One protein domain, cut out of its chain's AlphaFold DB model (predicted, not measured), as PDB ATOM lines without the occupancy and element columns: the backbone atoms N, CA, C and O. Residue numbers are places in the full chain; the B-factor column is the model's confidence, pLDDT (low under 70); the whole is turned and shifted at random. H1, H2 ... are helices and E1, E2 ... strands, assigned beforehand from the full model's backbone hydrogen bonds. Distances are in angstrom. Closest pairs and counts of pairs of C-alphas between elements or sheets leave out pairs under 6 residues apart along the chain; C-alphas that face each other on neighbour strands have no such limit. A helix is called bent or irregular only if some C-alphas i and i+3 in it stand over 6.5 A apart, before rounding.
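This is residues 158 to 359 of the 394 residues of a protein of Halovibrio variabilis (UniProt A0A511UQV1). A twisted sheet of six strands, with long, sharply bent strands E5 and E6, rolls into a small, partly closed barrel of E2, E5, E6, E4 and E3, and its edge strands E2 and E3 come together without pairing. Helices H1 and H4, side by side, pack on the sheet near E1 and E6, H7 packs on E1, the short helical hairpin H5-H6 packs on E2 and E5, and H2 and H3 lie off the sheet beyond H4 and H1. The printed part has 202 residues with seven named helices and six named strands: along the chain E1 comes first, then the helices H1 to H6, then the strands E2 to E4, then H7, and last the hairpin of E5 and E6; the class is mixed, helices and strands, and in the branched sheet the neighbours E4 and E6 are parallel while the other neighbour pairs are antiparallel. The whole is compact, with a radius of gyration of the C-alphas of 17.0 A and spans of 52 by 37 by 30 A.

E5 is residues 320 to 334, 25.2 A, and bends by 103 degrees at residue 328. E6, residues 340 to 352, 25.0 A, ends with C-alpha 352 at (217.809, 20.371, 33.065). E4 is 297 to 303, E3 288 to 294, and E2 265 to 273, 21.3 A. E1, 159 to 167, begins with C-alpha 159 at (220.209, 17.788, 36.377). H4 is 227 to 241, 22.2 A, and H1 169 to 180, 16.0 A. The others are H2 189 to 194, H3 206 to 212, H5 247 to 252, H6 255 to 260 and H7 311 to 317.

E6 has E1 and E4 on one side and E5 on the other. E5 and E6, a hairpin, are antiparallel, with N 326 and O 348 2.9 A apart. E4 is parallel to E6, N 300 to O 342 2.8 A, and E1 antiparallel to it, N 160 to O 351 3.0 A. E2 is antiparallel to E5, N 268 to O 325 2.9 A, and E3 to E4, a hairpin, N 290 to O 301 2.9 A. The closest C-alphas of E2 and E3 are Val 272 and Tyr 292, 4.9 A. H4 is on the sheet, across E1 at 88 degrees on the local plane. H1 touches H4, closest C-alphas Cys 176 and Ile 238, 6.8 A, at a shallow tilt of 33 degrees, only just short of steep. H5 and H6 are on the same face and H7 on the opposite face. H2 and H3 are not on the sheet. O i to N i+4 pairs are within hydrogen-bond range throughout H1, H2, H3, H5, H6 and H7, and in 10 of 11 in H4.

The C-alphas farthest apart, Ser 194 and Asp 337, are 54.0 A apart. The printed part has no cut; the links H2 to H3, H3 to H4 and E2 to E3 are long. Mean pLDDT of the printed part is 93.2; residues 357 to 359 are under 70.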
ATOM      1  N   ASP A 158     224.399  16.744  35.328       90.12
ATOM      2  CA  ASP A 158     224.041  17.883  36.176       90.12
ATOM      3  C   ASP A 158     222.596  18.299  35.854       90.12
ATOM      4  O   ASP A 158     222.321  19.101  34.952       90.12
ATOM      5  N   VAL A 159     221.661  17.644  36.541       91.31
ATOM      6  CA  VAL A 159     220.209  17.788  36.377       91.31
ATOM      7  C   VAL A 159     219.577  18.278  37.674       91.31
ATOM      8  O   VAL A 159     220.210  18.236  38.724       91.31
ATOM      9  N   ASN A 160     218.335  18.756  37.612       87.88
ATOM     10  CA  ASN A 160     217.635  19.197  38.810       87.88
ATOM     11  C   ASN A 160     217.268  17.984  39.676       87.88
ATOM     12  O   ASN A 160     216.427  17.170  39.283       87.88
ATOM     13  N   ASP A 161     217.892  17.894  40.849       83.19
ATOM     14  CA  ASP A 161     217.752  16.779  41.788       83.19
ATOM     15  C   ASP A 161     216.310  16.621  42.301       83.19
ATOM     16  O   ASP A 161     215.839  15.497  42.486       83.19
ATOM     17  N   ASP A 162     215.567  17.727  42.414       83.62
ATOM     18  CA  ASP A 162     214.166  17.745  42.859       83.62
ATOM     19  C   ASP A 162     213.172  17.401  41.731       83.62
ATOM     20  O   ASP A 162     211.961  17.268  41.952       83.62
ATOM     21  N   ALA A 163     213.657  17.272  40.493       89.12
ATOM     22  CA  ALA A 163     212.829  17.099  39.303       89.12
ATOM     23  C   ALA A 163     213.335  15.981  38.379       89.12
ATOM     24  O   ALA A 163     213.307  16.115  37.151       89.12
ATOM     25  N   ILE A 164     213.774  14.867  38.973       94.44
ATOM     26  CA  ILE A 164     213.972  13.589  38.276       94.44
ATOM     27  C   ILE A 164     212.623  12.865  38.204       94.44
ATOM     28  O   ILE A 164     212.126  12.340  39.198       94.44
ATOM     29  N   ASP A 165     212.036  12.829  37.009       94.56
ATOM     30  CA  ASP A 165     210.640  12.425  36.817       94.56
ATOM     31  C   ASP A 165     210.473  10.951  36.452       94.56
ATOM     32  O   ASP A 165     209.458  10.328  36.780       94.56
ATOM     33  N   TYR A 166     211.481  10.371  35.809       96.38
ATOM     34  CA  TYR A 166     211.450   8.979  35.390       96.38
ATOM     35  C   TYR A 166     212.842   8.362  35.432       96.38
ATOM     36  O   TYR A 166     213.810   8.943  34.929       96.38
ATOM     37  N   VAL A 167     212.918   7.145  35.968       96.69
ATOM     38  CA  VAL A 167     214.154   6.366  36.061       96.69
ATOM     39  C   VAL A 167     213.887   4.931  35.634       96.69
ATOM     40  O   VAL A 167     213.261   4.162  36.353       96.69
ATOM     41  N   ASN A 168     214.431   4.514  34.496       96.44
ATOM     42  CA  ASN A 168     214.355   3.127  34.059       96.44
ATOM     43  C   ASN A 168     215.335   2.254  34.855       96.44
ATOM     44  O   ASN A 168     216.418   1.910  34.369       96.44
ATOM     45  N   VAL A 169     214.937   1.908  36.079       95.56
ATOM     46  CA  VAL A 169     215.730   1.164  37.064       95.56
ATOM     47  C   VAL A 169     216.391  -0.062  36.440       95.56
ATOM     48  O   VAL A 169     217.615  -0.173  36.424       95.56
ATOM     49  N   LYS A 170     215.587  -0.934  35.819       93.62
ATOM     50  CA  LYS A 170     216.073  -2.179  35.204       93.62
ATOM     51  C   LYS A 170     217.130  -1.899  34.144       93.62
ATOM     52  O   LYS A 170     218.168  -2.554  34.112       93.62
ATOM     53  N   ARG A 171     216.902  -0.898  33.289       95.62
ATOM     54  CA  ARG A 171     217.831  -0.600  32.197       95.62
ATOM     55  C   ARG A 171     219.141   0.013  32.680       95.62
ATOM     56  O   ARG A 171     220.182  -0.277  32.091       95.62
ATOM     57  N   ILE A 172     219.101   0.840  33.724       97.69
ATOM     58  CA  ILE A 172     220.302   1.404  34.352       97.69
ATOM     59  C   ILE A 172     221.114   0.295  35.027       97.69
ATOM     60  O   ILE A 172     222.324   0.220  34.818       97.69
ATOM     61  N   GLU A 173     220.468  -0.602  35.772       97.12
ATOM     62  CA  GLU A 173     221.143  -1.728  36.427       97.12
ATOM     63  C   GLU A 173     221.762  -2.706  35.422       97.12
ATOM     64  O   GLU A 173     222.936  -3.059  35.549       97.12
ATOM     65  N   GLU A 174     221.023  -3.090  34.376       96.12
ATOM     66  CA  GLU A 174     221.543  -3.901  33.267       96.12
ATOM     67  C   GLU A 174     222.780  -3.259  32.633       96.12
ATOM     68  O   GLU A 174     223.773  -3.933  32.339       96.12
ATOM     69  N   LEU A 175     222.726  -1.942  32.414       96.75
ATOM     70  CA  LEU A 175     223.827  -1.185  31.841       96.75
ATOM     71  C   LEU A 175     225.043  -1.183  32.770       96.75
ATOM     72  O   LEU A 175     226.159  -1.435  32.308       96.75
ATOM     73  N   CYS A 176     224.825  -0.983  34.070       97.69
ATOM     74  CA  CYS A 176     225.864  -1.074  35.087       97.69
ATOM     75  C   CYS A 176     226.528  -2.454  35.088       97.69
ATOM     76  O   CYS A 176     227.748  -2.548  34.990       97.69
ATOM     77  N   VAL A 177     225.746  -3.537  35.116       97.12
ATOM     78  CA  VAL A 177     226.284  -4.906  35.078       97.12
ATOM     79  C   VAL A 177     227.061  -5.156  33.786       97.12
ATOM     80  O   VAL A 177     228.136  -5.754  33.815       97.12
ATOM     81  N   ARG A 178     226.581  -4.668  32.641       96.69
ATOM     82  CA  ARG A 178     227.285  -4.844  31.365       96.69
ATOM     83  C   ARG A 178     228.648  -4.143  31.350       96.69
ATOM     84  O   ARG A 178     229.625  -4.758  30.910       96.69
ATOM     85  N   LEU A 179     228.697  -2.892  31.814       96.75
ATOM     86  CA  LEU A 179     229.889  -2.037  31.789       96.75
ATOM     87  C   LEU A 179     230.879  -2.368  32.913       96.75
ATOM     88  O   LEU A 179     232.079  -2.449  32.669       96.75
ATOM     89  N   PHE A 180     230.383  -2.616  34.123       96.88
ATOM     90  CA  PHE A 180     231.190  -2.744  35.341       96.88
ATOM     91  C   PHE A 180     231.198  -4.155  35.941       96.88
ATOM     92  O   PHE A 180     231.829  -4.375  36.973       96.88
ATOM     93  N   LYS A 181     230.487  -5.116  35.331       96.38
ATOM     94  CA  LYS A 181     230.303  -6.505  35.817       96.38
ATOM     95  C   LYS A 181     229.542  -6.636  37.143       96.38
ATOM     96  O   LYS A 181     229.359  -7.746  37.631       96.38
ATOM     97  N   LYS A 182     229.073  -5.521  37.703       96.12
ATOM     98  CA  LYS A 182     228.251  -5.416  38.917       96.12
ATOM     99  C   LYS A 182     227.497  -4.088  38.912       96.12
ATOM    100  O   LYS A 182     227.839  -3.204  38.131       96.12
ATOM    101  N   ILE A 183     226.534  -3.924  39.815       97.19
ATOM    102  CA  ILE A 183     225.950  -2.611  40.115       97.19
ATOM    103  C   ILE A 183     226.913  -1.883  41.068       97.19
ATOM    104  O   ILE A 183     227.196  -2.399  42.158       97.19
ATOM    105  N   PRO A 184     227.496  -0.738  40.666       96.94
ATOM    106  CA  PRO A 184     228.385   0.014  41.533       96.94
ATOM    107  C   PRO A 184     227.710   0.468  42.824       96.94
ATOM    108  O   PRO A 184     226.493   0.595  42.916       96.94
ATOM    109  N   GLN A 185     228.527   0.726  43.840       96.38
ATOM    110  CA  GLN A 185     228.035   1.358  45.055       96.38
ATOM    111  C   GLN A 185     227.949   2.871  44.834       96.38
ATOM    112  O   GLN A 185     228.738   3.462  44.097       96.38
ATOM    113  N   THR A 186     226.984   3.477  45.503       96.69
ATOM    114  CA  THR A 186     226.759   4.923  45.564       96.69
ATOM    115  C   THR A 186     226.823   5.357  47.022       96.69
ATOM    116  O   THR A 186     226.840   4.514  47.927       96.69
ATOM    117  N   THR A 187     226.774   6.662  47.263       96.81
ATOM    118  CA  THR A 187     226.687   7.207  48.628       96.81
ATOM    119  C   THR A 187     225.440   6.727  49.388       96.81
ATOM    120  O   THR A 187     225.463   6.645  50.613       96.81
ATOM    121  N   LEU A 188     224.385   6.317  48.675       96.62
ATOM    122  CA  LEU A 188     223.094   5.912  49.243       96.62
ATOM    123  C   LEU A 188     222.901   4.395  49.363       96.62
ATOM    124  O   LEU A 188     221.937   3.940  49.980       96.62
ATOM    125  N   THR A 189     223.812   3.581  48.820       96.38
ATOM    126  CA  THR A 189     223.585   2.130  48.713       96.38
ATOM    127  C   THR A 189     223.406   1.447  50.072       96.38
ATOM    128  O   THR A 189     222.575   0.550  50.197       96.38
ATOM    129  N   ALA A 190     224.142   1.864  51.105       95.62
ATOM    130  CA  ALA A 190     224.006   1.292  52.447       95.62
ATOM    131  C   ALA A 190     222.641   1.612  53.087       95.62
ATOM    132  O   ALA A 190     222.006   0.725  53.659       95.62
ATOM    133  N   SER A 191     222.174   2.856  52.939       96.00
ATOM    134  CA  SER A 191     220.865   3.299  53.434       96.00
ATOM    135  C   SER A 191     219.731   2.549  52.731       96.00
ATOM    136  O   SER A 191     218.884   1.940  53.384       96.00
ATOM    137  N   LEU A 192     219.777   2.475  51.397       96.12
ATOM    138  CA  LEU A 192     218.752   1.799  50.600       96.12
ATOM    139  C   LEU A 192     218.701   0.283  50.834       96.12
ATOM    140  O   LEU A 192     217.620  -0.301  50.827       96.12
ATOM    141  N   ARG A 193     219.847  -0.364  51.089       95.94
ATOM    142  CA  ARG A 193     219.877  -1.769  51.532       95.94
ATOM    143  C   ARG A 193     219.242  -1.950  52.905       95.94
ATOM    144  O   ARG A 193     218.497  -2.901  53.105       95.94
ATOM    145  N   SER A 194     219.520  -1.038  53.835       94.50
ATOM    146  CA  SER A 194     218.942  -1.083  55.186       94.50
ATOM    147  C   SER A 194     217.420  -0.904  55.160       94.50
ATOM    148  O   SER A 194     216.724  -1.507  55.967       94.50
ATOM    149  N   ALA A 195     216.906  -0.135  54.195       93.69
ATOM    150  CA  ALA A 195     215.477   0.037  53.939       93.69
ATOM    151  C   ALA A 195     214.834  -1.116  53.134       93.69
ATOM    152  O   ALA A 195     213.638  -1.070  52.867       93.69
ATOM    153  N   GLY A 196     215.604  -2.121  52.697       94.19
ATOM    154  CA  GLY A 196     215.110  -3.233  51.873       94.19
ATOM    155  C   GLY A 196     214.807  -2.875  50.410       94.19
ATOM    156  O   GLY A 196     214.344  -3.726  49.657       94.19
ATOM    157  N   ILE A 197     215.096  -1.642  49.980       95.00
ATOM    158  CA  ILE A 197     214.883  -1.175  48.598       95.00
ATOM    159  C   ILE A 197     215.867  -1.845  47.636       95.00
ATOM    160  O   ILE A 197     215.520  -2.155  46.494       95.00
ATOM    161  N   LEU A 198     217.100  -2.068  48.094       96.44
ATOM    162  CA  LEU A 198     218.129  -2.783  47.345       96.44
ATOM    163  C   LEU A 198     218.428  -4.131  47.999       96.44
ATOM    164  O   LEU A 198     218.641  -4.219  49.208       96.44
ATOM    165  N   GLY A 199     218.550  -5.171  47.179       92.81
ATOM    166  CA  GLY A 199     219.003  -6.488  47.610       92.81
ATOM    167  C   GLY A 199     220.507  -6.546  47.915       92.81
ATOM    168  O   GLY A 199     221.270  -5.589  47.724       92.81
ATOM    169  N   ALA A 200     220.979  -7.728  48.326       85.81
ATOM    170  CA  ALA A 200     222.394  -7.969  48.636       85.81
ATOM    171  C   ALA A 200     223.326  -7.633  47.451       85.81
ATOM    172  O   ALA A 200     224.371  -7.006  47.630       85.81
ATOM    173  N   GLY A 201     222.899  -7.949  46.223       85.88
ATOM    174  CA  GLY A 201     223.617  -7.622  44.985       85.88
ATOM    175  C   GLY A 201     223.605  -6.138  44.598       85.88
ATOM    176  O   GLY A 201     224.293  -5.759  43.655       85.88
ATOM    177  N   GLY A 202     222.865  -5.295  45.327       90.56
ATOM    178  CA  GLY A 202     222.672  -3.878  45.002       90.56
ATOM    179  C   GLY A 202     221.604  -3.615  43.939       90.56
ATOM    180  O   GLY A 202     221.486  -2.477  43.514       90.56
ATOM    181  N   SER A 203     220.857  -4.637  43.517       95.12
ATOM    182  CA  SER A 203     219.726  -4.513  42.592       95.12
ATOM    183  C   SER A 203     218.442  -4.139  43.319       95.12
ATOM    184  O   SER A 203     218.225  -4.576  44.452       95.12
ATOM    185  N   PHE A 204     217.568  -3.412  42.645       96.12
ATOM    186  CA  PHE A 204     216.259  -3.009  43.126       96.12
ATOM    187  C   PHE A 204     215.337  -4.195  43.398       96.12
ATOM    188  O   PHE A 204     215.072  -5.015  42.513       96.12
ATOM    189  N   ASP A 205     214.789  -4.256  44.608       95.06
ATOM    190  CA  ASP A 205     213.760  -5.228  44.963       95.06
ATOM    191  C   ASP A 205     212.368  -4.623  44.751       95.06
ATOM    192  O   ASP A 205     211.701  -4.146  45.672       95.06
ATOM    193  N   GLN A 206     211.916  -4.654  43.495       92.69
ATOM    194  CA  GLN A 206     210.603  -4.132  43.114       92.69
ATOM    195  C   GLN A 206     209.475  -4.771  43.935       92.69
ATOM    196  O   GLN A 206     208.538  -4.078  44.321       92.69
ATOM    197  N   LYS A 207     209.554  -6.081  44.207       92.62
ATOM    198  CA  LYS A 207     208.500  -6.787  44.939       92.62
ATOM    199  C   LYS A 207     208.433  -6.277  46.372       92.62
ATOM    200  O   LYS A 207     207.347  -5.933  46.821       92.62
ATOM    201  N   TYR A 208     209.575  -6.197  47.057       94.25
ATOM    202  CA  TYR A 208     209.636  -5.686  48.423       94.25
ATOM    203  C   TYR A 208     209.077  -4.265  48.514       94.25
ATOM    204  O   TYR A 208     208.231  -3.997  49.368       94.25
ATOM    205  N   VAL A 209     209.504  -3.388  47.603       93.00
ATOM    206  CA  VAL A 209     209.048  -1.996  47.538       93.00
ATOM    207  C   VAL A 209     207.537  -1.916  47.338       93.00
ATOM    208  O   VAL A 209     206.858  -1.221  48.089       93.00
ATOM    209  N   GLN A 210     206.993  -2.667  46.381       91.44
ATOM    210  CA  GLN A 210     205.555  -2.680  46.102       91.44
ATOM    211  C   GLN A 210     204.722  -3.177  47.281       91.44
ATOM    212  O   GLN A 210     203.621  -2.679  47.489       91.44
ATOM    213  N   THR A 211     205.210  -4.172  48.023       91.38
ATOM    214  CA  THR A 211     204.423  -4.809  49.086       91.38
ATOM    215  C   THR A 211     204.573  -4.145  50.449       91.38
ATOM    216  O   THR A 211     203.667  -4.277  51.264       91.38
ATOM    217  N   HIS A 212     205.703  -3.485  50.726       91.50
ATOM    218  CA  HIS A 212     206.015  -2.979  52.071       91.50
ATOM    219  C   HIS A 212     206.174  -1.461  52.160       91.50
ATOM    220  O   HIS A 212     206.001  -0.924  53.251       91.50
ATOM    221  N   LEU A 213     206.529  -0.776  51.066       91.12
ATOM    222  CA  LEU A 213     206.879   0.652  51.105       91.12
ATOM    223  C   LEU A 213     205.923   1.531  50.294       91.12
ATOM    224  O   LEU A 213     205.626   2.647  50.702       91.12
ATOM    225  N   SER A 214     205.448   1.040  49.149       90.31
ATOM    226  CA  SER A 214     204.580   1.794  48.245       90.31
ATOM    227  C   SER A 214     203.181   2.016  48.827       90.31
ATOM    228  O   SER A 214     202.538   1.084  49.306       90.31
ATOM    229  N   GLY A 215     202.658   3.235  48.670       87.12
ATOM    230  CA  GLY A 215     201.251   3.575  48.924       87.12
ATOM    231  C   GLY A 215     200.247   2.985  47.919       87.12
ATOM    232  O   GLY A 215     199.039   3.134  48.096       87.12
ATOM    233  N   GLY A 216     200.719   2.310  46.863       85.75
ATOM    234  CA  GLY A 216     199.890   1.538  45.933       85.75
ATOM    235  C   GLY A 216     199.294   2.315  44.754       85.75
ATOM    236  O   GLY A 216     198.769   1.687  43.835       85.75
ATOM    237  N   ARG A 217     199.395   3.655  44.710       88.12
ATOM    238  CA  ARG A 217     198.962   4.438  43.530       88.12
ATOM    239  C   ARG A 217     199.928   4.309  42.351       88.12
ATOM    240  O   ARG A 217     199.504   4.383  41.202       88.12
ATOM    241  N   TYR A 218     201.214   4.148  42.637       91.25
ATOM    242  CA  TYR A 218     202.314   3.882  41.706       91.25
ATOM    243  C   TYR A 218     203.498   3.325  42.512       91.25
ATOM    244  O   TYR A 218     203.485   3.368  43.743       91.25
ATOM    245  N   LEU A 219     204.525   2.792  41.846       91.25
ATOM    246  CA  LEU A 219     205.615   2.056  42.506       91.25
ATOM    247  C   LEU A 219     206.300   2.846  43.629       91.25
ATOM    248  O   LEU A 219     206.501   2.298  44.706       91.25
ATOM    249  N   PHE A 220     206.614   4.117  43.385       90.31
ATOM    250  CA  PHE A 220     207.350   4.978  44.314       90.31
ATOM    251  C   PHE A 220     206.449   5.871  45.185       90.31
ATOM    252  O   PHE A 220     206.900   6.869  45.739       90.31
ATOM    253  N   ASP A 221     205.165   5.530  45.328       89.06
ATOM    254  CA  ASP A 221     204.230   6.322  46.132       89.06
ATOM    255  C   ASP A 221     204.635   6.359  47.615       89.06
ATOM    256  O   ASP A 221     204.669   5.317  48.264       89.06
ATOM    257  N   TYR A 222     204.915   7.565  48.129       82.81
ATOM    258  CA  TYR A 222     205.425   7.862  49.482       82.81
ATOM    259  C   TYR A 222     206.823   7.320  49.824       82.81
ATOM    260  O   TYR A 222     207.200   7.270  50.997       82.81
ATOM    261  N   ILE A 223     207.632   6.980  48.823       83.69
ATOM    262  CA  ILE A 223     209.024   6.584  49.054       83.69
ATOM    263  C   ILE A 223     209.899   7.841  49.139       83.69
ATOM    264  O   ILE A 223     209.745   8.779  48.363       83.69
ATOM    265  N   THR A 224     210.757   7.907  50.161       83.38
ATOM    266  CA  THR A 224     211.547   9.109  50.497       83.38
ATOM    267  C   THR A 224     212.997   8.775  50.857       83.38
ATOM    268  O   THR A 224     213.647   9.477  51.631       83.38
ATOM    269  N   HIS A 225     213.542   7.697  50.288       87.81
ATOM    270  CA  HIS A 225     214.888   7.213  50.617       87.81
ATOM    271  C   HIS A 225     215.973   7.705  49.645       87.81
ATOM    272  O   HIS A 225     217.091   7.186  49.668       87.81
ATOM    273  N   GLN A 226     215.672   8.728  48.837       90.88
ATOM    274  CA  GLN A 226     216.569   9.314  47.830       90.88
ATOM    275  C   GLN A 226     216.944   8.329  46.709       90.88
ATOM    276  O   GLN A 226     218.038   8.354  46.148       90.88
ATOM    277  N   GLU A 227     216.023   7.443  46.348       92.00
ATOM    278  CA  GLU A 227     216.187   6.497  45.249       92.00
ATOM    279  C   GLU A 227     216.486   7.192  43.907       92.00
ATOM    280  O   GLU A 227     217.299   6.688  43.135       92.00
ATOM    281  N   THR A 228     215.915   8.374  43.649       93.19
ATOM    282  CA  THR A 228     216.221   9.197  42.464       93.19
ATOM    283  C   THR A 228     217.705   9.556  42.394       93.19
ATOM    284  O   THR A 228     218.350   9.332  41.369       93.19
ATOM    285  N   GLU A 229     218.269  10.035  43.503       94.94
ATOM    286  CA  GLU A 229     219.680  10.407  43.620       94.94
ATOM    287  C   GLU A 229     220.602   9.190  43.474       94.94
ATOM    288  O   GLU A 229     221.648   9.263  42.824       94.94
ATOM    289  N   HIS A 230     220.195   8.027  43.991       96.12
ATOM    290  CA  HIS A 230     220.936   6.781  43.786       96.12
ATOM    291  C   HIS A 230     221.100   6.458  42.294       96.12
ATOM    292  O   HIS A 230     222.219   6.222  41.828       96.12
ATOM    293  N   TYR A 231     220.015   6.500  41.517       96.75
ATOM    294  CA  TYR A 231     220.088   6.222  40.081       96.75
ATOM    295  C   TYR A 231     220.722   7.358  39.270       96.75
ATOM    296  O   TYR A 231     221.334   7.082  38.229       96.75
ATOM    297  N   LYS A 232     220.665   8.608  39.748       96.62
ATOM    298  CA  LYS A 232     221.465   9.713  39.198       96.62
ATOM    299  C   LYS A 232     222.956   9.400  39.315       96.62
ATOM    300  O   LYS A 232     223.652   9.411  38.301       96.62
ATOM    301  N   GLN A 233     223.428   9.018  40.504       97.12
ATOM    302  CA  GLN A 233     224.831   8.655  40.741       97.12
ATOM    303  C   GLN A 233     225.269   7.442  39.908       97.12
ATOM    304  O   GLN A 233     226.385   7.422  39.387       97.12
ATOM    305  N   LEU A 234     224.402   6.443  39.714       97.81
ATOM    306  CA  LEU A 234     224.692   5.337  38.793       97.81
ATOM    307  C   LEU A 234     224.816   5.817  37.339       97.81
ATOM    308  O   LEU A 234     225.733   5.404  36.630       97.81
ATOM    309  N   THR A 235     223.938   6.720  36.900       97.31
ATOM    310  CA  THR A 235     223.993   7.306  35.552       97.31
ATOM    311  C   THR A 235     225.252   8.158  35.358       97.31
ATOM    312  O   THR A 235     225.885   8.072  34.308       97.31
ATOM    313  N   GLN A 236     225.686   8.897  36.384       97.00
ATOM    314  CA  GLN A 236     226.967   9.613  36.394       97.00
ATOM    315  C   GLN A 236     228.146   8.653  36.226       97.00
ATOM    316  O   GLN A 236     229.016   8.887  35.390       97.00
ATOM    317  N   GLN A 237     228.153   7.529  36.950       97.00
ATOM    318  CA  GLN A 237     229.188   6.507  36.779       97.00
ATOM    319  C   GLN A 237     229.177   5.923  35.361       97.00
ATOM    320  O   GLN A 237     230.237   5.795  34.751       97.00
ATOM    321  N   ILE A 238     228.000   5.639  34.793       97.06
ATOM    322  CA  ILE A 238     227.861   5.204  33.394       97.06
ATOM    323  C   ILE A 238     228.469   6.236  32.432       97.06
ATOM    324  O   ILE A 238     229.197   5.845  31.516       97.06
ATOM    325  N   ALA A 239     228.217   7.530  32.649       95.50
ATOM    326  CA  ALA A 239     228.733   8.615  31.814       95.50
ATOM    327  C   ALA A 239     230.267   8.730  31.835       95.50
ATOM    328  O   ALA A 239     230.854   9.182  30.856       95.50
ATOM    329  N   THR A 240     230.948   8.241  32.880       95.62
ATOM    330  CA  THR A 240     232.426   8.218  32.909       95.62
ATOM    331  C   THR A 240     233.055   7.254  31.897       95.62
ATOM    332  O   THR A 240     234.214   7.426  31.527       95.62
ATOM    333  N   VAL A 241     232.306   6.243  31.440       95.69
ATOM    334  CA  VAL A 241     232.786   5.204  30.504       95.69
ATOM    335  C   VAL A 241     231.944   5.098  29.231       95.69
ATOM    336  O   VAL A 241     232.220   4.263  28.372       95.69
ATOM    337  N   THR A 242     230.902   5.920  29.107       94.19
ATOM    338  CA  THR A 242     229.967   5.914  27.982       94.19
ATOM    339  C   THR A 242     229.827   7.323  27.446       94.19
ATOM    340  O   THR A 242     229.453   8.233  28.178       94.19
ATOM    341  N   ASN A 243     230.062   7.497  26.150       93.69
ATOM    342  CA  ASN A 243     229.790   8.768  25.500       93.69
ATOM    343  C   ASN A 243     228.285   8.913  25.231       93.69
ATOM    344  O   ASN A 243     227.711   8.099  24.503       93.69
ATOM    345  N   PHE A 244     227.667   9.952  25.792       95.94
ATOM    346  CA  PHE A 244     226.308  10.356  25.448       95.94
ATOM    347  C   PHE A 244     226.366  11.450  24.387       95.94
ATOM    348  O   PHE A 244     226.781  12.575  24.666       95.94
ATOM    349  N   ILE A 245     225.941  11.126  23.169       95.56
ATOM    350  CA  ILE A 245     225.896  12.105  22.079       95.56
ATOM    351  C   ILE A 245     224.721  13.080  22.261       95.56
ATOM    352  O   ILE A 245     223.673  12.702  22.786       95.56
ATOM    353  N   ASP A 246     224.864  14.314  21.784       95.50
ATOM    354  CA  ASP A 246     223.755  15.270  21.731       95.50
ATOM    355  C   ASP A 246     222.832  14.916  20.557       95.50
ATOM    356  O   ASP A 246     223.202  15.024  19.381       95.50
ATOM    357  N   LEU A 247     221.619  14.459  20.867       94.94
ATOM    358  CA  LEU A 247     220.664  14.015  19.859       94.94
ATOM    359  C   LEU A 247     220.101  15.178  19.030       94.94
ATOM    360  O   LEU A 247     219.772  14.978  17.863       94.94
ATOM    361  N   ASP A 248     219.999  16.385  19.595       92.69
ATOM    362  CA  ASP A 248     219.530  17.558  18.849       92.69
ATOM    363  C   ASP A 248     220.613  18.058  17.887       92.69
ATOM    364  O   ASP A 248     220.318  18.346  16.725       92.69
ATOM    365  N   GLU A 249     221.875  18.085  18.328       92.06
ATOM    366  CA  GLU A 249     223.018  18.380  17.453       92.06
ATOM    367  C   GLU A 249     223.123  17.354  16.317       92.06
ATOM    368  O   GLU A 249     223.192  17.726  15.142       92.06
ATOM    369  N   THR A 250     223.025  16.065  16.649       94.69
ATOM    370  CA  THR A 250     223.031  14.974  15.664       94.69
ATOM    371  C   THR A 250     221.873  15.121  14.674       94.69
ATOM    372  O   THR A 250     222.050  14.945  13.468       94.69
ATOM    373  N   ALA A 251     220.690  15.520  15.150       93.56
ATOM    374  CA  ALA A 251     219.546  15.788  14.288       93.56
ATOM    375  C   ALA A 251     219.736  16.999  13.370       93.56
ATOM    376  O   ALA A 251     219.211  17.008  12.255       93.56
ATOM    377  N   ASN A 252     220.464  18.022  13.818       91.88
ATOM    378  CA  ASN A 252     220.806  19.191  13.005       91.88
ATOM    379  C   ASN A 252     221.842  18.856  11.921       91.88
ATOM    380  O   ASN A 252     221.802  19.457  10.849       91.88
ATOM    381  N   ALA A 253     222.708  17.866  12.157       93.81
ATOM    382  CA  ALA A 253     223.634  17.337  11.153       93.81
ATOM    383  C   ALA A 253     222.941  16.493  10.057       93.81
ATOM    384  O   ALA A 253     223.541  16.207   9.021       93.81
ATOM    385  N   GLY A 254     221.667  16.133  10.248       93.19
ATOM    386  CA  GLY A 254     220.816  15.505   9.237       93.19
ATOM    387  C   GLY A 254     220.608  13.999   9.420       93.19
ATOM    388  O   GLY A 254     221.123  13.368  10.342       93.19
ATOM    389  N   HIS A 255     219.816  13.408   8.517       94.19
ATOM    390  CA  HIS A 255     219.353  12.019   8.638       94.19
ATOM    391  C   HIS A 255     220.498  11.004   8.736       94.19
ATOM    392  O   HIS A 255     220.444  10.118   9.580       94.19
ATOM    393  N   SER A 256     221.546  11.126   7.916       95.62
ATOM    394  CA  SER A 256     222.663  10.172   7.927       95.62
ATOM    395  C   SER A 256     223.406  10.155   9.265       95.62
ATOM    396  O   SER A 256     223.775   9.085   9.742       95.62
ATOM    397  N   ALA A 257     223.577  11.322   9.897       96.44
ATOM    398  CA  ALA A 257     224.181  11.428  11.223       96.44
ATOM    399  C   ALA A 257     223.280  10.790  12.291       96.44
ATOM    400  O   ALA A 257     223.753  10.000  13.106       96.44
ATOM    401  N   LEU A 258     221.967  11.049  12.235       96.06
ATOM    402  CA  LEU A 258     221.002  10.369  13.103       96.06
ATOM    403  C   LEU A 258     221.031   8.858  12.900       96.06
ATOM    404  O   LEU A 258     221.068   8.119  13.875       96.06
ATOM    405  N   LYS A 259     221.067   8.373  11.659       97.44
ATOM    406  CA  LYS A 259     221.096   6.937  11.384       97.44
ATOM    407  C   LYS A 259     222.332   6.270  11.989       97.44
ATOM    408  O   LYS A 259     222.215   5.206  12.583       97.44
ATOM    409  N   ALA A 260     223.488   6.931  11.923       97.44
ATOM    410  CA  ALA A 260     224.716   6.455  12.557       97.44
ATOM    411  C   ALA A 260     224.635   6.399  14.098       97.44
ATOM    412  O   ALA A 260     225.409   5.672  14.717       97.44
ATOM    413  N   SER A 261     223.696   7.121  14.719       97.06
ATOM    414  CA  SER A 261     223.484   7.073  16.170       97.06
ATOM    415  C   SER A 261     222.715   5.849  16.664       97.06
ATOM    416  O   SER A 261     222.646   5.638  17.873       97.06
ATOM    417  N   GLU A 262     222.159   5.006  15.786       97.88
ATOM    418  CA  GLU A 262     221.501   3.767  16.214       97.88
ATOM    419  C   GLU A 262     222.433   2.909  17.081       97.88
ATOM    420  O   GLU A 262     223.616   2.738  16.787       97.88
ATOM    421  N   GLY A 263     221.907   2.397  18.195       97.00
ATOM    422  CA  GLY A 263     222.681   1.624  19.167       97.00
ATOM    423  C   GLY A 263     223.580   2.454  20.089       97.00
ATOM    424  O   GLY A 263     224.158   1.882  21.015       97.00
ATOM    425  N   HIS A 264     223.661   3.774  19.900       97.38
ATOM    426  CA  HIS A 264     224.442   4.667  20.752       97.38
ATOM    427  C   HIS A 264     223.588   5.305  21.851       97.38
ATOM    428  O   HIS A 264     222.371   5.482  21.732       97.38
ATOM    429  N   TYR A 265     224.258   5.654  22.948       97.56
ATOM    430  CA  TYR A 265     223.663   6.425  24.027       97.56
ATOM    431  C   TYR A 265     223.661   7.904  23.673       97.56
ATOM    432  O   TYR A 265     224.644   8.425  23.150       97.56
ATOM    433  N   ALA A 266     222.554   8.571  23.969       97.75
ATOM    434  CA  ALA A 266     222.347   9.966  23.639       97.75
ATOM    435  C   ALA A 266     221.639  10.701  24.778       97.75
ATOM    436  O   ALA A 266     220.918  10.089  25.574       97.75
ATOM    437  N   PHE A 267     221.818  12.015  24.832       97.50
ATOM    438  CA  PHE A 267     220.961  12.907  25.597       97.50
ATOM    439  C   PHE A 267     220.192  13.837  24.654       97.50
ATOM    440  O   PHE A 267     220.637  14.142  23.550       97.50
ATOM    441  N   PHE A 268     219.028  14.302  25.091       96.31
ATOM    442  CA  PHE A 268     218.236  15.301  24.381       96.31
ATOM    443  C   PHE A 268     217.752  16.363  25.361       96.31
ATOM    444  O   PHE A 268     217.227  16.007  26.411       96.31
ATOM    445  N   ILE A 269     217.883  17.646  25.003       94.25
ATOM    446  CA  ILE A 269     217.316  18.769  25.760       94.25
ATOM    447  C   ILE A 269     216.290  19.503  24.894       94.25
ATOM    448  O   ILE A 269     216.628  20.120  23.872       94.25
ATOM    449  N   GLY A 270     215.032  19.498  25.331       91.88
ATOM    450  CA  GLY A 270     213.960  20.168  24.602       91.88
ATOM    451  C   GLY A 270     212.590  20.064  25.260       91.88
ATOM    452  O   GLY A 270     212.399  19.352  26.241       91.88
ATOM    453  N   GLY A 271     211.638  20.823  24.713       92.56
ATOM    454  CA  GLY A 271     210.231  20.746  25.099       92.56
ATOM    455  C   GLY A 271     209.570  19.538  24.449       92.56
ATOM    456  O   GLY A 271     209.479  19.497  23.224       92.56
ATOM    457  N   VAL A 272     209.120  18.585  25.252       94.00
ATOM    458  CA  VAL A 272     208.474  17.343  24.808       94.00
ATOM    459  C   VAL A 272     207.036  17.290  25.300       94.00
ATOM    460  O   VAL A 272     206.672  17.977  26.255       94.00
ATOM    461  N   CYS A 273     206.229  16.472  24.633       94.94
ATOM    462  CA  CYS A 273     204.819  16.282  24.935       94.94
ATOM    463  C   CYS A 273     204.537  14.803  25.212       94.94
ATOM    464  O   CYS A 273     205.000  13.929  24.474       94.94
ATOM    465  N   ALA A 274     203.734  14.527  26.233       94.88
ATOM    466  CA  ALA A 274     203.143  13.218  26.487       94.88
ATOM    467  C   ALA A 274     201.735  13.382  27.058       94.88
ATOM    468  O   ALA A 274     201.375  14.432  27.589       94.88
ATOM    469  N   LYS A 275     200.947  12.311  26.965       92.12
ATOM    470  CA  LYS A 275     199.748  12.144  27.785       92.12
ATOM    471  C   LYS A 275     200.151  11.390  29.052       92.12
ATOM    472  O   LYS A 275     200.831  10.371  28.957       92.12
ATOM    473  N   GLY A 276     199.746  11.899  30.213       89.75
ATOM    474  CA  GLY A 276     200.021  11.252  31.495       89.75
ATOM    475  C   GLY A 276     199.280   9.915  31.614       89.75
ATOM    476  O   GLY A 276     198.262   9.727  30.942       89.75
ATOM    477  N   PRO A 277     199.782   8.976  32.433       92.75
ATOM    478  CA  PRO A 277     199.072   7.741  32.723       92.75
ATOM    479  C   PRO A 277     197.881   8.013  33.650       92.75
ATOM    480  O   PRO A 277     197.920   8.927  34.476       92.75
ATOM    481  N   ASP A 278     196.853   7.173  33.553       88.94
ATOM    482  CA  ASP A 278     195.786   7.141  34.551       88.94
ATOM    483  C   ASP A 278     196.297   6.504  35.854       88.94
ATOM    484  O   ASP A 278     197.184   5.642  35.842       88.94
ATOM    485  N   LEU A 279     195.724   6.927  36.983       88.44
ATOM    486  CA  LEU A 279     196.012   6.370  38.304       88.44
ATOM    487  C   LEU A 279     194.872   5.448  38.768       88.44
ATOM    488  O   LEU A 279     193.707   5.767  38.527       88.44
ATOM    489  N   PRO A 280     195.173   4.350  39.486       91.44
ATOM    490  CA  PRO A 280     196.509   3.884  39.870       91.44
ATOM    491  C   PRO A 280     197.291   3.258  38.699       91.44
ATOM    492  O   PRO A 280     196.716   2.646  37.798       91.44
ATOM    493  N   ILE A 281     198.621   3.371  38.738       92.50
ATOM    494  CA  ILE A 281     199.520   2.708  37.789       92.50
ATOM    495  C   ILE A 281     199.645   1.237  38.188       92.50
ATOM    496  O   ILE A 281     200.132   0.897  39.266       92.50
ATOM    497  N   THR A 282     199.218   0.360  37.289       88.56
ATOM    498  CA  THR A 282     199.177  -1.095  37.463       88.56
ATOM    499  C   THR A 282     199.935  -1.782  36.331       88.56
ATOM    500  O   THR A 282     200.345  -1.148  35.362       88.56
ATOM    501  N   ALA A 283     200.080  -3.107  36.406       85.31
ATOM    502  CA  ALA A 283     200.689  -3.890  35.329       85.31
ATOM    503  C   ALA A 283     199.921  -3.807  33.990       85.31
ATOM    504  O   ALA A 283     200.493  -4.102  32.945       85.31
ATOM    505  N   SER A 284     198.639  -3.422  34.013       89.38
ATOM    506  CA  SER A 284     197.814  -3.211  32.815       89.38
ATOM    507  C   SER A 284     197.844  -1.777  32.282       89.38
ATOM    508  O   SER A 284     197.263  -1.519  31.228       89.38
ATOM    509  N   THR A 285     198.476  -0.834  32.987       93.12
ATOM    510  CA  THR A 285     198.557   0.558  32.529       93.12
ATOM    511  C   THR A 285     199.405   0.624  31.251       93.12
ATOM    512  O   THR A 285     200.515   0.088  31.230       93.12
ATOM    513  N   PRO A 286     198.906   1.253  30.170       94.06
ATOM    514  CA  PRO A 286     199.632   1.327  28.909       94.06
ATOM    515  C   PRO A 286     200.915   2.152  29.046       94.06
ATOM    516  O   PRO A 286     201.031   3.027  29.904       94.06
ATOM    517  N   THR A 287     201.874   1.896  28.157       94.88
ATOM    518  CA  THR A 287     203.104   2.686  28.087       94.88
ATOM    519  C   THR A 287     202.816   4.138  27.711       94.88
ATOM    520  O   THR A 287     201.873   4.444  26.977       94.88
ATOM    521  N   ILE A 288     203.661   5.047  28.193       95.50
ATOM    522  CA  ILE A 288     203.574   6.470  27.858       95.50
ATOM    523  C   ILE A 288     204.443   6.732  26.628       95.50
ATOM    524  O   ILE A 288     205.634   6.409  26.619       95.50
ATOM    525  N   LEU A 289     203.855   7.355  25.605       96.50
ATOM    526  CA  LEU A 289     204.578   7.858  24.439       96.50
ATOM    527  C   LEU A 289     204.939   9.332  24.645       96.50
ATOM    528  O   LEU A 289     204.126  10.231  24.411       96.50
ATOM    529  N   LEU A 290     206.180   9.569  25.052       97.19
ATOM    530  CA  LEU A 290     206.772  10.899  25.104       97.19
ATOM    531  C   LEU A 290     207.384  11.224  23.748       97.19
ATOM    532  O   LEU A 290     208.084  10.391  23.175       97.19
ATOM    533  N   HIS A 291     207.136  12.419  23.220       96.81
ATOM    534  CA  HIS A 291     207.649  12.774  21.904       96.81
ATOM    535  C   HIS A 291     208.059  14.239  21.758       96.81
ATOM    536  O   HIS A 291     207.556  15.142  22.425       96.81
ATOM    537  N   TYR A 292     208.982  14.453  20.827       96.38
ATOM    538  CA  TYR A 292     209.398  15.746  20.301       96.38
ATOM    539  C   TYR A 292     209.120  15.781  18.799       96.38
ATOM    540  O   TYR A 292     209.454  14.825  18.101       96.38
ATOM    541  N   SER A 293     208.586  16.894  18.291       93.31
ATOM    542  CA  SER A 293     208.305  17.061  16.862       93.31
ATOM    543  C   SER A 293     208.754  18.429  16.353       93.31
ATOM    544  O   SER A 293     208.491  19.458  16.976       93.31
ATOM    545  N   ARG A 294     209.380  18.442  15.171       90.38
ATOM    546  CA  ARG A 294     209.630  19.628  14.331       90.38
ATOM    547  C   ARG A 294     209.494  19.248  12.851       90.38
ATOM    548  O   ARG A 294     209.412  18.068  12.534       90.38
ATOM    549  N   LYS A 295     209.512  20.231  11.938       85.62
ATOM    550  CA  LYS A 295     209.138  20.104  10.505       85.62
ATOM    551  C   LYS A 295     209.599  18.819   9.775       85.62
ATOM    552  O   LYS A 295     208.868  18.346   8.919       85.62
ATOM    553  N   HIS A 296     210.767  18.253  10.100       91.25
ATOM    554  CA  HIS A 296     211.309  17.035   9.463       91.25
ATOM    555  C   HIS A 296     211.882  16.004  10.450       91.25
ATOM    556  O   HIS A 296     212.688  15.152  10.075       91.25
ATOM    557  N   LEU A 297     211.508  16.086  11.725       95.88
ATOM    558  CA  LEU A 297     212.039  15.214  12.769       95.88
ATOM    559  C   LEU A 297     210.963  14.920  13.802       95.88
ATOM    560  O   LEU A 297     210.323  15.840  14.315       95.88
ATOM    561  N   ARG A 298     210.859  13.647  14.165       96.75
ATOM    562  CA  ARG A 298     210.092  13.179  15.307       96.75
ATOM    563  C   ARG A 298     210.976  12.275  16.152       96.75
ATOM    564  O   ARG A 298     211.601  11.365  15.619       96.75
ATOM    565  N   ILE A 299     211.047  12.534  17.450       98.00
ATOM    566  CA  ILE A 299     211.756  11.680  18.406       98.00
ATOM    567  C   ILE A 299     210.726  11.145  19.387       98.00
ATOM    568  O   ILE A 299     209.929  11.917  19.912       98.00
ATOM    569  N   GLU A 300     210.735   9.839  19.613       98.12
ATOM    570  CA  GLU A 300     209.798   9.130  20.474       98.12
ATOM    571  C   GLU A 300     210.544   8.343  21.547       98.12
ATOM    572  O   GLU A 300     211.475   7.587  21.257       98.12
ATOM    573  N   TRP A 301     210.080   8.483  22.785       98.19
ATOM    574  CA  TRP A 301     210.499   7.694  23.929       98.19
ATOM    575  C   TRP A 301     209.296   6.936  24.473       98.19
ATOM    576  O   TRP A 301     208.245   7.518  24.740       98.19
ATOM    577  N   ILE A 302     209.469   5.630  24.647       95.12
ATOM    578  CA  ILE A 302     208.455   4.754  25.236       95.12
ATOM    579  C   ILE A 302     208.839   4.526  26.694       95.12
ATOM    580  O   ILE A 302     209.915   3.988  26.974       95.12
ATOM    581  N   LEU A 303     207.979   4.966  27.606       95.19
ATOM    582  CA  LEU A 303     208.189   4.874  29.047       95.19
ATOM    583  C   LEU A 303     207.250   3.815  29.626       95.19
ATOM    584  O   LEU A 303     206.079   3.733  29.247       95.19
ATOM    585  N   ASP A 304     207.763   3.044  30.578       94.69
ATOM    586  CA  ASP A 304     206.934   2.195  31.428       94.69
ATOM    587  C   ASP A 304     206.458   3.025  32.635       94.69
ATOM    588  O   ASP A 304     207.285   3.413  33.464       94.69
ATOM    589  N   PRO A 305     205.154   3.332  32.755       94.44
ATOM    590  CA  PRO A 305     204.636   4.231  33.786       94.44
ATOM    591  C   PRO A 305     204.961   3.767  35.212       94.44
ATOM    592  O   PRO A 305     204.960   4.584  36.131       94.44
ATOM    593  N   ILE A 306     205.284   2.485  35.427       93.06
ATOM    594  CA  ILE A 306     205.640   1.973  36.754       93.06
ATOM    595  C   ILE A 306     206.884   2.649  37.344       93.06
ATOM    596  O   ILE A 306     207.044   2.666  38.557       93.06
ATOM    597  N   PHE A 307     207.749   3.221  36.504       94.25
ATOM    598  CA  PHE A 307     209.002   3.860  36.908       94.25
ATOM    599  C   PHE A 307     208.912   5.386  37.065       94.25
ATOM    600  O   PHE A 307     209.930   6.082  37.091       94.25
ATOM    601  N   MET A 308     207.694   5.916  37.157       94.06
ATOM    602  CA  MET A 308     207.457   7.312  37.512       94.06
ATOM    603  C   MET A 308     207.791   7.561  38.983       94.06
ATOM    604  O   MET A 308     207.324   6.830  39.856       94.06
ATOM    605  N   MET A 309     208.576   8.606  39.254       92.94
ATOM    606  CA  MET A 309     209.185   8.799  40.577       92.94
ATOM    607  C   MET A 309     208.276   9.502  41.590       92.94
ATOM    608  O   MET A 309     208.464   9.343  42.789       92.94
ATOM    609  N   SER A 310     207.293  10.287  41.143       91.94
ATOM    610  CA  SER A 310     206.402  11.022  42.049       91.94
ATOM    611  C   SER A 310     205.088  11.436  41.387       91.94
ATOM    612  O   SER A 310     204.958  11.448  40.161       91.94
ATOM    613  N   MET A 311     204.120  11.867  42.199       90.56
ATOM    614  CA  MET A 311     202.901  12.523  41.707       90.56
ATOM    615  C   MET A 311     203.208  13.762  40.862       90.56
ATOM    616  O   MET A 311     202.617  13.944  39.800       90.56
ATOM    617  N   SER A 312     204.164  14.590  41.292       90.69
ATOM    618  CA  SER A 312     204.588  15.761  40.523       90.69
ATOM    619  C   SER A 312     205.181  15.359  39.174       90.69
ATOM    620  O   SER A 312     204.877  16.001  38.173       90.69
ATOM    621  N   ALA A 313     205.955  14.272  39.121       92.19
ATOM    622  CA  ALA A 313     206.473  13.722  37.873       92.19
ATOM    623  C   ALA A 313     205.350  13.253  36.937       92.19
ATOM    624  O   ALA A 313     205.373  13.550  35.744       92.19
ATOM    625  N   ILE A 314     204.337  12.562  37.469       92.25
ATOM    626  CA  ILE A 314     203.164  12.103  36.704       92.25
ATOM    627  C   ILE A 314     202.430  13.296  36.082       92.25
ATOM    628  O   ILE A 314     202.174  13.302  34.875       92.25
ATOM    629  N   THR A 315     202.154  14.336  36.874       90.56
ATOM    630  CA  THR A 315     201.516  15.565  36.387       90.56
ATOM    631  C   THR A 315     202.381  16.285  35.352       90.56
ATOM    632  O   THR A 315     201.875  16.677  34.302       90.56
ATOM    633  N   ARG A 316     203.692  16.433  35.597       91.25
ATOM    634  CA  ARG A 316     204.605  17.112  34.665       91.25
ATOM    635  C   ARG A 316     204.785  16.350  33.353       91.25
ATOM    636  O   ARG A 316     204.875  16.974  32.295       91.25
ATOM    637  N   ILE A 317     204.853  15.021  33.364       91.56
ATOM    638  CA  ILE A 317     204.948  14.245  32.119       91.56
ATOM    639  C   ILE A 317     203.667  14.372  31.293       91.56
ATOM    640  O   ILE A 317     203.749  14.404  30.070       91.56
ATOM    641  N   GLY A 318     202.502  14.523  31.925       87.25
ATOM    642  CA  GLY A 318     201.220  14.649  31.228       87.25
ATOM    643  C   GLY A 318     200.963  15.962  30.482       87.25
ATOM    644  O   GLY A 318     199.824  16.211  30.097       87.25
ATOM    645  N   GLY A 319     201.984  16.795  30.278       86.81
ATOM    646  CA  GLY A 319     201.872  18.075  29.587       86.81
ATOM    647  C   GLY A 319     203.017  18.336  28.610       86.81
ATOM    648  O   GLY A 319     203.731  17.431  28.175       86.81
ATOM    649  N   LYS A 320     203.193  19.615  28.265       88.38
ATOM    650  CA  LYS A 320     204.321  20.098  27.464       88.38
ATOM    651  C   LYS A 320     205.368  20.702  28.389       88.38
ATOM    652  O   LYS A 320     205.198  21.819  28.866       88.38
ATOM    653  N   ASN A 321     206.457  19.977  28.614       90.19
ATOM    654  CA  ASN A 321     207.503  20.382  29.550       90.19
ATOM    655  C   ASN A 321     208.893  20.236  28.935       90.19
ATOM    656  O   ASN A 321     209.115  19.442  28.019       90.19
ATOM    657  N   ARG A 322     209.838  21.044  29.423       92.25
ATOM    658  CA  ARG A 322     211.242  20.942  29.028       92.25
ATOM    659  C   ARG A 322     211.923  19.876  29.871       92.25
ATOM    660  O   ARG A 322     211.944  19.987  31.092       92.25
ATOM    661  N   TYR A 323     212.542  18.919  29.197       95.19
ATOM    662  CA  TYR A 323     213.299  17.856  29.840       95.19
ATOM    663  C   TYR A 323     214.697  17.733  29.253       95.19
ATOM    664  O   TYR A 323     214.947  18.117  28.105       95.19
ATOM    665  N   ILE A 324     215.582  17.159  30.060       96.31
ATOM    666  CA  ILE A 324     216.753  16.427  29.613       96.31
ATOM    667  C   ILE A 324     216.452  14.929  29.697       96.31
ATOM    668  O   ILE A 324     215.976  14.432  30.718       96.31
ATOM    669  N   ILE A 325     216.685  14.218  28.596       97.56
ATOM    670  CA  ILE A 325     216.370  12.794  28.461       97.56
ATOM    671  C   ILE A 325     217.638  12.048  28.072       97.56
ATOM    672  O   ILE A 325     218.124  12.218  26.956       97.56
ATOM    673  N   TYR A 326     218.135  11.185  28.956       98.38
ATOM    674  CA  TYR A 326     219.199  10.231  28.648       98.38
ATOM    675  C   TYR A 326     218.580   8.958  28.110       98.38
ATOM    676  O   TYR A 326     217.654   8.410  28.707       98.38
ATOM    677  N   CYS A 327     219.068   8.472  26.977       98.00
ATOM    678  CA  CYS A 327     218.430   7.375  26.273       98.00
ATOM    679  C   CYS A 327     219.413   6.552  25.439       98.00
ATOM    680  O   CYS A 327     220.553   6.940  25.196       98.00
ATOM    681  N   LEU A 328     218.949   5.382  25.013       97.56
ATOM    682  CA  LEU A 328     219.576   4.568  23.979       97.56
ATOM    683  C   LEU A 328     218.771   4.734  22.692       97.56
ATOM    684  O   LEU A 328     217.581   4.401  22.681       97.56
ATOM    685  N   VAL A 329     219.408   5.199  21.621       98.06
ATOM    686  CA  VAL A 329     218.772   5.287  20.302       98.06
ATOM    687  C   VAL A 329     218.561   3.869  19.771       98.06
ATOM    688  O   VAL A 329     219.506   3.087  19.657       98.06
ATOM    689  N   ARG A 330     217.306   3.506  19.492       97.69
ATOM    690  CA  ARG A 330     216.927   2.160  19.043       97.69
ATOM    691  C   ARG A 330     216.852   2.081  17.537       97.69
ATOM    692  O   ARG A 330     217.543   1.254  16.955       97.69
ATOM    693  N   THR A 331     216.015   2.923  16.942       98.00
ATOM    694  CA  THR A 331     215.839   2.966  15.493       98.00
ATOM    695  C   THR A 331     215.734   4.400  15.006       98.00
ATOM    696  O   THR A 331     215.272   5.293  15.718       98.00
ATOM    697  N   VAL A 332     216.188   4.602  13.778       97.81
ATOM    698  CA  VAL A 332     216.109   5.827  13.001       97.81
ATOM    699  C   VAL A 332     215.628   5.442  11.610       97.81
ATOM    700  O   VAL A 332     216.291   4.713  10.865       97.81
ATOM    701  N   GLU A 333     214.448   5.935  11.266       97.00
ATOM    702  CA  GLU A 333     213.718   5.581  10.054       97.00
ATOM    703  C   GLU A 333     213.338   6.859   9.308       97.00
ATOM    704  O   GLU A 333     212.871   7.825   9.910       97.00
ATOM    705  N   LEU A 334     213.533   6.879   7.990       95.94
ATOM    706  CA  LEU A 334     212.986   7.936   7.144       95.94
ATOM    707  C   LEU A 334     211.587   7.516   6.695       95.94
ATOM    708  O   LEU A 334     211.434   6.508   6.005       95.94
ATOM    709  N   GLN A 335     210.575   8.277   7.091       93.50
ATOM    710  CA  GLN A 335     209.195   8.023   6.697       93.50
ATOM    711  C   GLN A 335     208.898   8.556   5.289       93.50
ATOM    712  O   GLN A 335     209.637   9.368   4.729       93.50
ATOM    713  N   ALA A 336     207.792   8.083   4.707       86.00
ATOM    714  CA  ALA A 336     207.365   8.438   3.352       86.00
ATOM    715  C   ALA A 336     207.113   9.948   3.171       86.00
ATOM    716  O   ALA A 336     207.314  10.493   2.087       86.00
ATOM    717  N   ASP A 337     206.733  10.638   4.244       89.31
ATOM    718  CA  ASP A 337     206.526  12.089   4.312       89.31
ATOM    719  C   ASP A 337     207.833  12.894   4.487       89.31
ATOM    720  O   ASP A 337     207.801  14.111   4.676       89.31
ATOM    721  N   LYS A 338     208.995  12.231   4.392       90.12
ATOM    722  CA  LYS A 338     210.338  12.788   4.627       90.12
ATOM    723  C   LYS A 338     210.591  13.223   6.076       90.12
ATOM    724  O   LYS A 338     211.543  13.968   6.327       90.12
ATOM    725  N   VAL A 339     209.793  12.762   7.037       94.88
ATOM    726  CA  VAL A 339     210.088  12.931   8.464       94.88
ATOM    727  C   VAL A 339     211.056  11.836   8.904       94.88
ATOM    728  O   VAL A 339     210.831  10.651   8.674       94.88
ATOM    729  N   THR A 340     212.155  12.221   9.554       96.81
ATOM    730  CA  THR A 340     213.007  11.243  10.244       96.81
ATOM    731  C   THR A 340     212.384  10.922  11.597       96.81
ATOM    732  O   THR A 340     212.281  11.806  12.448       96.81
ATOM    733  N   LEU A 341     211.972   9.671  11.795       97.62
ATOM    734  CA  LEU A 341     211.492   9.156  13.069       97.62
ATOM    735  C   LEU A 341     212.641   8.485  13.821       97.62
ATOM    736  O   LEU A 341     213.240   7.530  13.331       97.62
ATOM    737  N   VAL A 342     212.907   8.961  15.030       98.12
ATOM    738  CA  VAL A 342     213.861   8.377  15.972       98.12
ATOM    739  C   VAL A 342     213.073   7.741  17.108       98.12
ATOM    740  O   VAL A 342     212.319   8.429  17.792       98.12
ATOM    741  N   ARG A 343     213.265   6.446  17.351       98.31
ATOM    742  CA  ARG A 343     212.745   5.762  18.541       98.31
ATOM    743  C   ARG A 343     213.884   5.506  19.508       98.31
ATOM    744  O   ARG A 343     214.910   4.938  19.130       98.31
ATOM    745  N   ALA A 344     213.700   5.886  20.762       97.69
ATOM    746  CA  ALA A 344     214.708   5.747  21.797       97.69
ATOM    747  C   ALA A 344     214.118   5.150  23.082       97.69
ATOM    748  O   ALA A 344     212.946   5.323  23.409       97.69
ATOM    749  N   SER A 345     214.949   4.424  23.829       96.50
ATOM    750  CA  SER A 345     214.588   3.912  25.153       96.50
ATOM    751  C   SER A 345     215.177   4.820  26.229       96.50
ATOM    752  O   SER A 345     216.407   4.897  26.310       96.50
ATOM    753  N   PRO A 346     214.354   5.489  27.051       97.19
ATOM    754  CA  PRO A 346     214.855   6.361  28.102       97.19
ATOM    755  C   PRO A 346     215.504   5.553  29.235       97.19
ATOM    756  O   PRO A 346     215.041   4.467  29.599       97.19
ATOM    757  N   LEU A 347     216.584   6.112  29.774       97.31
ATOM    758  CA  LEU A 347     217.258   5.699  31.002       97.31
ATOM    759  C   LEU A 347     216.813   6.587  32.163       97.31
ATOM    760  O   LEU A 347     216.356   6.078  33.177       97.31
ATOM    761  N   LEU A 348     216.924   7.903  31.983       97.62
ATOM    762  CA  LEU A 348     216.641   8.913  32.996       97.62
ATOM    763  C   LEU A 348     216.029  10.139  32.314       97.62
ATOM    764  O   LEU A 348     216.514  10.564  31.261       97.62
ATOM    765  N   ILE A 349     214.969  10.686  32.904       97.38
ATOM    766  CA  ILE A 349     214.314  11.919  32.457       97.38
ATOM    767  C   ILE A 349     214.225  12.858  33.650       97.38
ATOM    768  O   ILE A 349     213.702  12.482  34.699       97.38
ATOM    769  N   ALA A 350     214.724  14.074  33.473       96.50
ATOM    770  CA  ALA A 350     214.731  15.094  34.510       96.50
ATOM    771  C   ALA A 350     214.570  16.490  33.908       96.50
ATOM    772  O   ALA A 350     214.696  16.674  32.693       96.50
ATOM    773  N   GLN A 351     214.318  17.495  34.741       92.69
ATOM    774  CA  GLN A 351     214.475  18.881  34.308       92.69
ATOM    775  C   GLN A 351     215.968  19.253  34.240       92.69
ATOM    776  O   GLN A 351     216.739  18.887  35.128       92.69
ATOM    777  N   PRO A 352     216.413  19.956  33.182       90.38
ATOM    778  CA  PRO A 352     217.809  20.371  33.065       90.38
ATOM    779  C   PRO A 352     218.132  21.529  34.022       90.38
ATOM    780  O   PRO A 352     217.357  22.480  34.090       90.38
ATOM    781  N   ASN A 353     219.311  21.521  34.658       86.25
ATOM    782  CA  ASN A 353     219.826  22.694  35.390       86.25
ATOM    783  C   ASN A 353     220.296  23.804  34.441       86.25
ATOM    784  O   ASN A 353     220.213  24.988  34.757       86.25
ATOM    785  N   LYS A 354     220.785  23.421  33.255       83.81
ATOM    786  CA  LYS A 354     221.218  24.339  32.197       83.81
ATOM    787  C   LYS A 354     220.607  23.928  30.870       83.81
ATOM    788  O   LYS A 354     220.658  22.762  30.484       83.81
ATOM    789  N   TRP A 355     220.047  24.887  30.146       79.25
ATOM    790  CA  TRP A 355     219.443  24.642  28.842       79.25
ATOM    791  C   TRP A 355     219.567  25.870  27.952       79.25
ATOM    792  O   TRP A 355     219.814  26.979  28.411       79.25
ATOM    793  N   VAL A 356     219.323  25.647  26.666       77.75
ATOM    794  CA  VAL A 356     219.284  26.702  25.660       77.75
ATOM    795  C   VAL A 356     217.839  27.133  25.446       77.75
ATOM    796  O   VAL A 356     216.980  26.295  25.138       77.75
ATOM    797  N   HIS A 357     217.545  28.428  25.556       66.00
ATOM    798  CA  HIS A 357     216.247  28.944  25.116       66.00
ATOM    799  C   HIS A 357     216.160  28.854  23.582       66.00
ATOM    800  O   HIS A 357     216.914  29.504  22.852       66.00
ATOM    801  N   LYS A 358     215.266  27.981  23.094       64.38
ATOM    802  CA  LYS A 358     215.016  27.721  21.660       64.38
ATOM    803  C   LYS A 358     213.749  28.409  21.132       64.38
ATOM    804  O   LYS A 358     213.471  28.330  19.939       64.38
ATOM    805  N   THR A 359     212.987  29.070  22.002       56.88
ATOM    806  CA  THR A 359     211.819  29.866  21.611       56.88
ATOM    807  C   THR A 359     212.308  31.204  21.043       56.88
ATOM    808  O   THR A 359     212.981  31.936  21.769       56.88
TER     809      THR A 359